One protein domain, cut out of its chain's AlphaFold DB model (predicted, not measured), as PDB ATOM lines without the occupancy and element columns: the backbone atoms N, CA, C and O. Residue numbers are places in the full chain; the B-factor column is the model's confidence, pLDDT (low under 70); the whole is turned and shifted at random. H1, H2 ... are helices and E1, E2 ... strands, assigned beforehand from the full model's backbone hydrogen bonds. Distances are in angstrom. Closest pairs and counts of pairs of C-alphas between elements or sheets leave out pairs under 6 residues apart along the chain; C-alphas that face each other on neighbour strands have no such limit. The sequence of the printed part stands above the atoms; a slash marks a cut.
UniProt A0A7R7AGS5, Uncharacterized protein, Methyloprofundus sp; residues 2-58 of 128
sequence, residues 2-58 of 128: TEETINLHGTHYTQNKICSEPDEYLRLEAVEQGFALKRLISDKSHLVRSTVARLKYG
ATOM      1  N   THR A   2     133.454 140.450 150.223       68.25
ATOM      2  CA  THR A   2     133.571 141.400 149.111       68.25
ATOM      3  C   THR A   2     134.380 140.747 147.993       68.25
ATOM      4  O   THR A   2     135.379 140.085 148.275       68.25
ATOM      5  N   GLU A   3     133.929 140.877 146.745       80.38
ATOM      6  CA  GLU A   3     134.703 140.436 145.581       80.38
ATOM      7  C   GLU A   3     136.044 141.186 145.567       80.38
ATOM      8  O   GLU A   3     136.091 142.390 145.822       80.38
ATOM      9  N   GLU A   4     137.143 140.469 145.334       90.69
ATOM     10  CA  GLU A   4     138.471 141.071 145.243       90.69
ATOM     11  C   GLU A   4     138.521 142.020 144.037       90.69
ATOM     12  O   GLU A   4     138.085 141.665 142.934       90.69
ATOM     13  N   THR A   5     139.049 143.227 144.241       96.62
ATOM     14  CA  THR A   5     139.157 144.247 143.191       96.62
ATOM     15  C   THR A   5     140.548 144.862 143.157       96.62
ATOM     16  O   THR A   5     141.266 144.847 144.153       96.62
ATOM     17  N   ILE A   6     140.900 145.424 142.004       97.44
ATOM     18  CA  ILE A   6     142.097 146.242 141.798       97.44
ATOM     19  C   ILE A   6     141.678 147.636 141.328       97.44
ATOM     20  O   ILE A   6     140.698 147.774 140.593       97.44
ATOM     21  N   ASN A   7     142.395 148.672 141.761       97.38
ATOM     22  CA  ASN A   7     142.226 150.030 141.252       97.38
ATOM     23  C   ASN A   7     143.357 150.333 140.266       97.38
ATOM     24  O   ASN A   7     144.518 150.369 140.665       97.38
ATOM     25  N   LEU A   8     143.004 150.541 138.999       97.56
ATOM     26  CA  LEU A   8     143.926 150.928 137.936       97.56
ATOM     27  C   LEU A   8     143.517 152.311 137.439       97.56
ATOM     28  O   LEU A   8     142.387 152.501 136.981       97.56
ATOM     29  N   HIS A   9     144.412 153.287 137.581       96.69
ATOM     30  CA  HIS A   9     144.198 154.675 137.155       96.69
ATOM     31  C   HIS A   9     142.853 155.287 137.607       96.69
ATOM     32  O   HIS A   9     142.191 156.000 136.856       96.69
ATOM     33  N   GLY A  10     142.419 154.996 138.840       95.94
ATOM     34  CA  GLY A  10     141.167 155.504 139.414       95.94
ATOM     35  C   GLY A  10     139.931 154.648 139.113       95.94
ATOM     36  O   GLY A  10     138.862 154.909 139.667       95.94
ATOM     37  N   THR A  11     140.058 153.603 138.293       96.81
ATOM     38  CA  THR A  11     138.965 152.685 137.957       96.81
ATOM     39  C   THR A  11     139.087 151.385 138.739       96.81
ATOM     40  O   THR A  11     140.116 150.715 138.705       96.81
ATOM     41  N   HIS A  12     138.001 150.981 139.403       97.00
ATOM     42  CA  HIS A  12     137.926 149.687 140.077       97.00
ATOM     43  C   HIS A  12     137.539 148.578 139.088       97.00
ATOM     44  O   HIS A  12     136.566 148.691 138.324       97.00
ATOM     45  N   TYR A  13     138.295 147.487 139.140       97.88
ATOM     46  CA  TYR A  13     138.110 146.289 138.337       97.88
ATOM     47  C   TYR A  13     137.886 145.074 139.228       97.88
ATOM     48  O   TYR A  13     138.681 144.787 140.119       97.88
ATOM     49  N   THR A  14     136.821 144.325 138.948       97.44
ATOM     50  CA  THR A  14     136.694 142.936 139.404       97.44
ATOM     51  C   THR A  14     137.513 142.026 138.494       97.44
ATOM     52  O   THR A  14     137.871 142.405 137.372       97.44
ATOM     53  N   GLN A  15     137.755 140.785 138.922       96.50
ATOM     54  CA  GLN A  15     138.435 139.807 138.072       96.50
ATOM     55  C   GLN A  15     137.671 139.544 136.761       96.50
ATOM     56  O   GLN A  15     138.286 139.346 135.719       96.50
ATOM     57  N   ASN A  16     136.332 139.567 136.781       95.69
ATOM     58  CA  ASN A  16     135.526 139.440 135.563       95.69
ATOM     59  C   ASN A  16     135.714 140.646 134.637       95.69
ATOM     60  O   ASN A  16     135.966 140.468 133.447       95.69
ATOM     61  N   LYS A  17     135.631 141.863 135.194       97.06
ATOM     62  CA  LYS A  17     135.709 143.104 134.417       97.06
ATOM     63  C   LYS A  17     137.069 143.260 133.735       97.06
ATOM     64  O   LYS A  17     137.101 143.585 132.552       97.06
ATOM     65  N   ILE A  18     138.171 142.977 134.438       98.06
ATOM     66  CA  ILE A  18     139.513 143.087 133.845       98.06
ATOM     67  C   ILE A  18     139.737 142.072 132.718       98.06
ATOM     68  O   ILE A  18     140.381 142.388 131.730       98.06
ATOM     69  N   CYS A  19     139.149 140.874 132.794       96.19
ATOM     70  CA  CYS A  19     139.284 139.877 131.724       96.19
ATOM     71  C   CYS A  19     138.585 140.300 130.423       96.19
ATOM     72  O   CYS A  19     138.997 139.883 129.343       96.19
ATOM     73  N   SER A  20     137.529 141.112 130.521       95.69
ATOM     74  CA  SER A  20     136.823 141.679 129.367       95.69
ATOM     75  C   SER A  20     137.377 143.025 128.894       95.69
ATOM     76  O   SER A  20     136.923 143.522 127.867       95.69
ATOM     77  N   GLU A  21     138.325 143.622 129.623       97.81
ATOM     78  CA  GLU A  21     138.897 144.930 129.296       97.81
ATOM     79  C   GLU A  21     139.582 144.869 127.920       97.81
ATOM     80  O   GLU A  21     140.473 144.033 127.736       97.81
ATOM     81  N   PRO A  22     139.172 145.671 126.917       97.69
ATOM     82  CA  PRO A  22     139.826 145.681 125.612       97.69
ATOM     83  C   PRO A  22     141.299 146.092 125.674       97.69
ATOM     84  O   PRO A  22     142.094 145.505 124.931       97.69
ATOM     85  N   ASP A  23     141.671 147.019 126.560       98.00
ATOM     86  CA  ASP A  23     143.047 147.506 126.665       98.00
ATOM     87  C   ASP A  23     143.988 146.426 127.227       98.00
ATOM     88  O   ASP A  23     143.854 145.962 128.360       98.00
ATOM     89  N   GLU A  24     144.944 145.986 126.405       98.44
ATOM     90  CA  GLU A  24     145.962 145.015 126.811       98.44
ATOM     91  C   GLU A  24     146.851 145.543 127.938       98.44
ATOM     92  O   GLU A  24     147.230 144.754 128.802       98.44
ATOM     93  N   TYR A  25     147.135 146.849 127.976       98.25
ATOM     94  CA  TYR A  25     147.992 147.445 128.998       98.25
ATOM     95  C   TYR A  25     147.372 147.333 130.388       98.25
ATOM     96  O   TYR A  25     148.059 146.936 131.325       98.25
ATOM     97  N   LEU A  26     146.063 147.562 130.517       98.50
ATOM     98  CA  LEU A  26     145.360 147.393 131.791       98.50
ATOM     99  C   LEU A  26     145.360 145.929 132.249       98.50
ATOM    100  O   LEU A  26     145.561 145.640 133.429       98.50
ATOM    101  N   ARG A  27     145.176 144.982 131.317       98.69
ATOM    102  CA  ARG A  27     145.255 143.547 131.641       98.69
ATOM    103  C   ARG A  27     146.675 143.133 132.030       98.69
ATOM    104  O   ARG A  27     146.828 142.332 132.949       98.69
ATOM    105  N   LEU A  28     147.701 143.680 131.374       98.44
ATOM    106  CA  LEU A  28     149.105 143.483 131.745       98.44
ATOM    107  C   LEU A  28     149.381 144.016 133.149       98.44
ATOM    108  O   LEU A  28     149.872 143.254 133.976       98.44
ATOM    109  N   GLU A  29     149.012 145.261 133.442       98.50
ATOM    110  CA  GLU A  29     149.222 145.881 134.753       98.50
ATOM    111  C   GLU A  29     148.521 145.093 135.870       98.50
ATOM    112  O   GLU A  29     149.102 144.847 136.928       98.50
ATOM    113  N   ALA A  30     147.304 144.600 135.613       98.44
ATOM    114  CA  ALA A  30     146.612 143.712 136.539       98.44
ATOM    115  C   ALA A  30     147.397 142.421 136.807       98.44
ATOM    116  O   ALA A  30     147.565 142.039 137.967       98.44
ATOM    117  N   VAL A  31     147.912 141.765 135.756       98.56
ATOM    118  CA  VAL A  31     148.773 140.587 135.924       98.56
ATOM    119  C   VAL A  31     150.024 140.954 136.706       98.56
ATOM    120  O   VAL A  31     150.346 140.227 137.633       98.56
ATOM    121  N   GLU A  32     150.710 142.051 136.383       98.25
ATOM    122  CA  GLU A  32     151.946 142.475 137.055       98.25
ATOM    123  C   GLU A  32     151.767 142.696 138.560       98.25
ATOM    124  O   GLU A  32     152.676 142.394 139.333       98.25
ATOM    125  N   GLN A  33     150.576 143.122 138.986       97.94
ATOM    126  CA  GLN A  33     150.195 143.240 140.396       97.94
ATOM    127  C   GLN A  33     149.691 141.921 141.020       97.94
ATOM    128  O   GLN A  33     149.287 141.890 142.180       97.94
ATOM    129  N   GLY A  34     149.713 140.814 140.277       97.88
ATOM    130  CA  GLY A  34     149.263 139.497 140.729       97.88
ATOM    131  C   GLY A  34     147.741 139.316 140.737       97.88
ATOM    132  O   GLY A  34     147.245 138.336 141.294       97.88
ATOM    133  N   PHE A  35     146.987 140.226 140.119       98.25
ATOM    134  CA  PHE A  35     145.529 140.197 140.108       98.25
ATOM    135  C   PHE A  35     144.981 139.327 138.968       98.25
ATOM    136  O   PHE A  35     145.500 139.304 137.854       98.25
ATOM    137  N   ALA A  36     143.899 138.594 139.247       97.56
ATOM    138  CA  ALA A  36     143.167 137.769 138.279       97.56
ATOM    139  C   ALA A  36     144.007 136.721 137.499       97.56
ATOM    140  O   ALA A  36     143.551 136.228 136.463       97.56
ATOM    141  N   LEU A  37     145.182 136.306 138.003       98.12
ATOM    142  CA  LEU A  37     146.100 135.378 137.312       98.12
ATOM    143  C   LEU A  37     145.423 134.084 136.843       98.12
ATOM    144  O   LEU A  37     145.644 133.637 135.721       98.12
ATOM    145  N   LYS A  38     144.539 133.513 137.673       97.94
ATOM    146  CA  LYS A  38     143.785 132.287 137.353       97.94
ATOM    147  C   LYS A  38     142.940 132.413 136.079       97.94
ATOM    148  O   LYS A  38     142.653 131.405 135.444       97.94
ATOM    149  N   ARG A  39     142.513 133.626 135.723       97.44
ATOM    150  CA  ARG A  39     141.719 133.897 134.518       97.44
ATOM    151  C   ARG A  39     142.592 134.392 133.371       97.44
ATOM    152  O   ARG A  39     142.465 133.896 132.256       97.44
ATOM    153  N   LEU A  40     143.513 135.313 133.659       98.31
ATOM    154  CA  LEU A  40     144.400 135.924 132.663       98.31
ATOM    155  C   LEU A  40     145.489 134.964 132.148       98.31
ATOM    156  O   LEU A  40     146.115 135.233 131.128       98.31
ATOM    157  N   ILE A  41     145.663 133.792 132.767       98.69
ATOM    158  CA  ILE A  41     146.467 132.696 132.206       98.69
ATOM    159  C   ILE A  41     145.978 132.228 130.827       98.69
ATOM    160  O   ILE A  41     146.771 131.722 130.040       98.69
ATOM    161  N   SER A  42     144.696 132.427 130.517       98.00
ATOM    162  CA  SER A  42     144.096 132.103 129.217       98.00
ATOM    163  C   SER A  42     143.774 133.360 128.403       98.00
ATOM    164  O   SER A  42     142.920 133.312 127.519       98.00
ATOM    165  N   ASP A  43     144.413 134.498 128.706       98.69
ATOM    166  CA  ASP A  43     144.182 135.753 127.984       98.69
ATOM    167  C   ASP A  43     144.443 135.581 126.483       98.69
ATOM    168  O   ASP A  43     145.359 134.868 126.070       98.69
ATOM    169  N   LYS A  44     143.666 136.279 125.654       97.81
ATOM    170  CA  LYS A  44     143.834 136.293 124.194       97.81
ATOM    171  C   LYS A  44     145.237 136.750 123.769       97.81
ATOM    172  O   LYS A  44     145.770 136.264 122.772       97.81
ATOM    173  N   SER A  45     145.859 137.639 124.539       98.50
ATOM    174  CA  SER A  45     147.210 138.126 124.297       98.50
ATOM    175  C   SER A  45     148.273 137.190 124.857       98.50
ATOM    176  O   SER A  45     148.320 136.885 126.049       98.50
ATOM    177  N   HIS A  46     149.217 136.812 124.000       98.62
ATOM    178  CA  HIS A  46     150.398 136.068 124.421       98.62
ATOM    179  C   HIS A  46     151.339 136.897 125.312       98.62
ATOM    180  O   HIS A  46     152.126 136.305 126.046       98.62
ATOM    181  N   LEU A  47     151.273 138.235 125.281       98.56
ATOM    182  CA  LEU A  47     152.058 139.102 126.168       98.56
ATOM    183  C   LEU A  47     151.530 139.033 127.604       98.56
ATOM    184  O   LEU A  47     152.312 138.873 128.543       98.56
ATOM    185  N   VAL A  48     150.204 139.043 127.771       98.75
ATOM    186  CA  VAL A  48     149.557 138.845 129.076       98.75
ATOM    187  C   VAL A  48     149.904 137.462 129.630       98.75
ATOM    188  O   VAL A  48     150.437 137.363 130.735       98.75
ATOM    189  N   ARG A  49     149.733 136.393 128.839       98.81
ATOM    190  CA  ARG A  49     150.091 135.025 129.267       98.81
ATOM    191  C   ARG A  49     151.587 134.862 129.557       98.81
ATOM    192  O   ARG A  49     151.961 134.203 130.525       98.81
ATOM    193  N   SER A  50     152.456 135.509 128.775       98.44
ATOM    194  CA  SER A  50     153.905 135.546 129.036       98.44
ATOM    195  C   SER A  50     154.220 136.225 130.372       98.44
ATOM    196  O   SER A  50     155.103 135.774 131.100       98.44
ATOM    197  N   THR A  51     153.477 137.274 130.728       98.50
ATOM    198  CA  THR A  51     153.602 137.954 132.025       98.50
ATOM    199  C   THR A  51     153.122 137.059 133.170       98.50
ATOM    200  O   THR A  51     153.813 136.959 134.182       98.50
ATOM    201  N   VAL A  52     152.033 136.302 132.984       98.69
ATOM    202  CA  VAL A  52     151.594 135.272 133.949       98.69
ATOM    203  C   VAL A  52     152.698 134.225 134.166       98.69
ATOM    204  O   VAL A  52     153.040 133.914 135.310       98.69
ATOM    205  N   ALA A  53     153.326 133.740 133.087       98.56
ATOM    206  CA  ALA A  53     154.471 132.831 133.180       98.56
ATOM    207  C   ALA A  53     155.660 133.465 133.925       98.56
ATOM    208  O   ALA A  53     156.287 132.805 134.755       98.56
ATOM    209  N   ARG A  54     155.973 134.743 133.685       98.00
ATOM    210  CA  ARG A  54     157.052 135.461 134.388       98.00
ATOM    211  C   ARG A  54     156.818 135.537 135.900       98.00
ATOM    212  O   ARG A  54     157.768 135.412 136.668       98.00
ATOM    213  N   LEU A  55     155.559 135.636 136.328       97.94
ATOM    214  CA  LEU A  55     155.160 135.590 137.741       97.94
ATOM    215  C   LEU A  55     155.107 134.179 138.339       97.94
ATOM    216  O   LEU A  55     154.657 133.995 139.468       97.94
ATOM    217  N   LYS A  56     155.607 133.175 137.612       97.88
ATOM    218  CA  LYS A  56     155.687 131.778 138.058       97.88
ATOM    219  C   LYS A  56     154.328 131.134 138.343       97.88
ATOM    220  O   LYS A  56     154.250 130.179 139.116       97.88
ATOM    221  N   TYR A  57     153.269 131.631 137.706       98.44
ATOM    222  CA  TYR A  57     151.919 131.105 137.859       98.44
ATOM    223  C   TYR A  57     151.536 130.199 136.682       98.44
ATOM    224  O   TYR A  57     151.758 130.540 135.523       98.44
ATOM    225  N   GLY A  58     150.955 129.034 136.992       98.06
ATOM    226  CA  GLY A  58     150.361 128.110 136.018       98.06
ATOM    227  C   GLY A  58     151.299 127.601 134.920       98.06
ATOM    228  O   GLY A  58     150.875 127.378 133.787       98.06
TER     229      GLY A  58
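Overview. This is residues 2 to 58 of the 128 residues of an uncharacterized protein of Methyloprofundus sp (UniProt A0A7R7AGS5). A small cluster of four helices, H1, H2, H4 and H3, set in a ring of contacts, has the two-strand hairpin E1 and E2 at one end, beside H1 and H2. H2 and H4 lie side by side. The 57 printed residues run E1, E2, H1, H2, H3, H4, the sheet antiparallel, the class mixed; the whole is compact, radius of gyration of the C-alphas 10.2 A, spanning 26 by 22 by 16 A.

Along the chain. E1 is residues 5 to 8, from C-alpha 5 at (139.157, 144.247, 143.191), and E2 11 to 14. H1 is 15 to 20, H2 24 to 32, 12.1 A long, H3 37 to 40, and H4 46 to 54, 12.0 A, ending at C-alpha 54 (157.052, 135.461, 134.388).

Arrangement. In hairpin E1 and E2, N 6 and O 13 are within hydrogen-bond range, 3.0 A. The closest C-alphas of E1 and H2, Leu 8 and Leu 26, are 7.2 A apart. H1 and H2, a helical hairpin, touch at Ile 18 and Arg 27, C-alphas 6.2 A. H2 touches H4, C-alphas of Leu 28 and Val 48 5.4 A, a shallow tilt of 9 degrees, the same way. H3 touches H4, C-alphas of Leu 37 and Val 52 6.4 A. H1 and H4 are apart. In H1, H2 and H4 every O i to N i+4 pair is within range; H3 is too short for one.

Size, cuts and confidence. The C-alphas farthest apart, Thr 2 and His 46, are 30.4 A apart. The printed part has no cut, its five links are tight, and only residue 2 is under pLDDT 70.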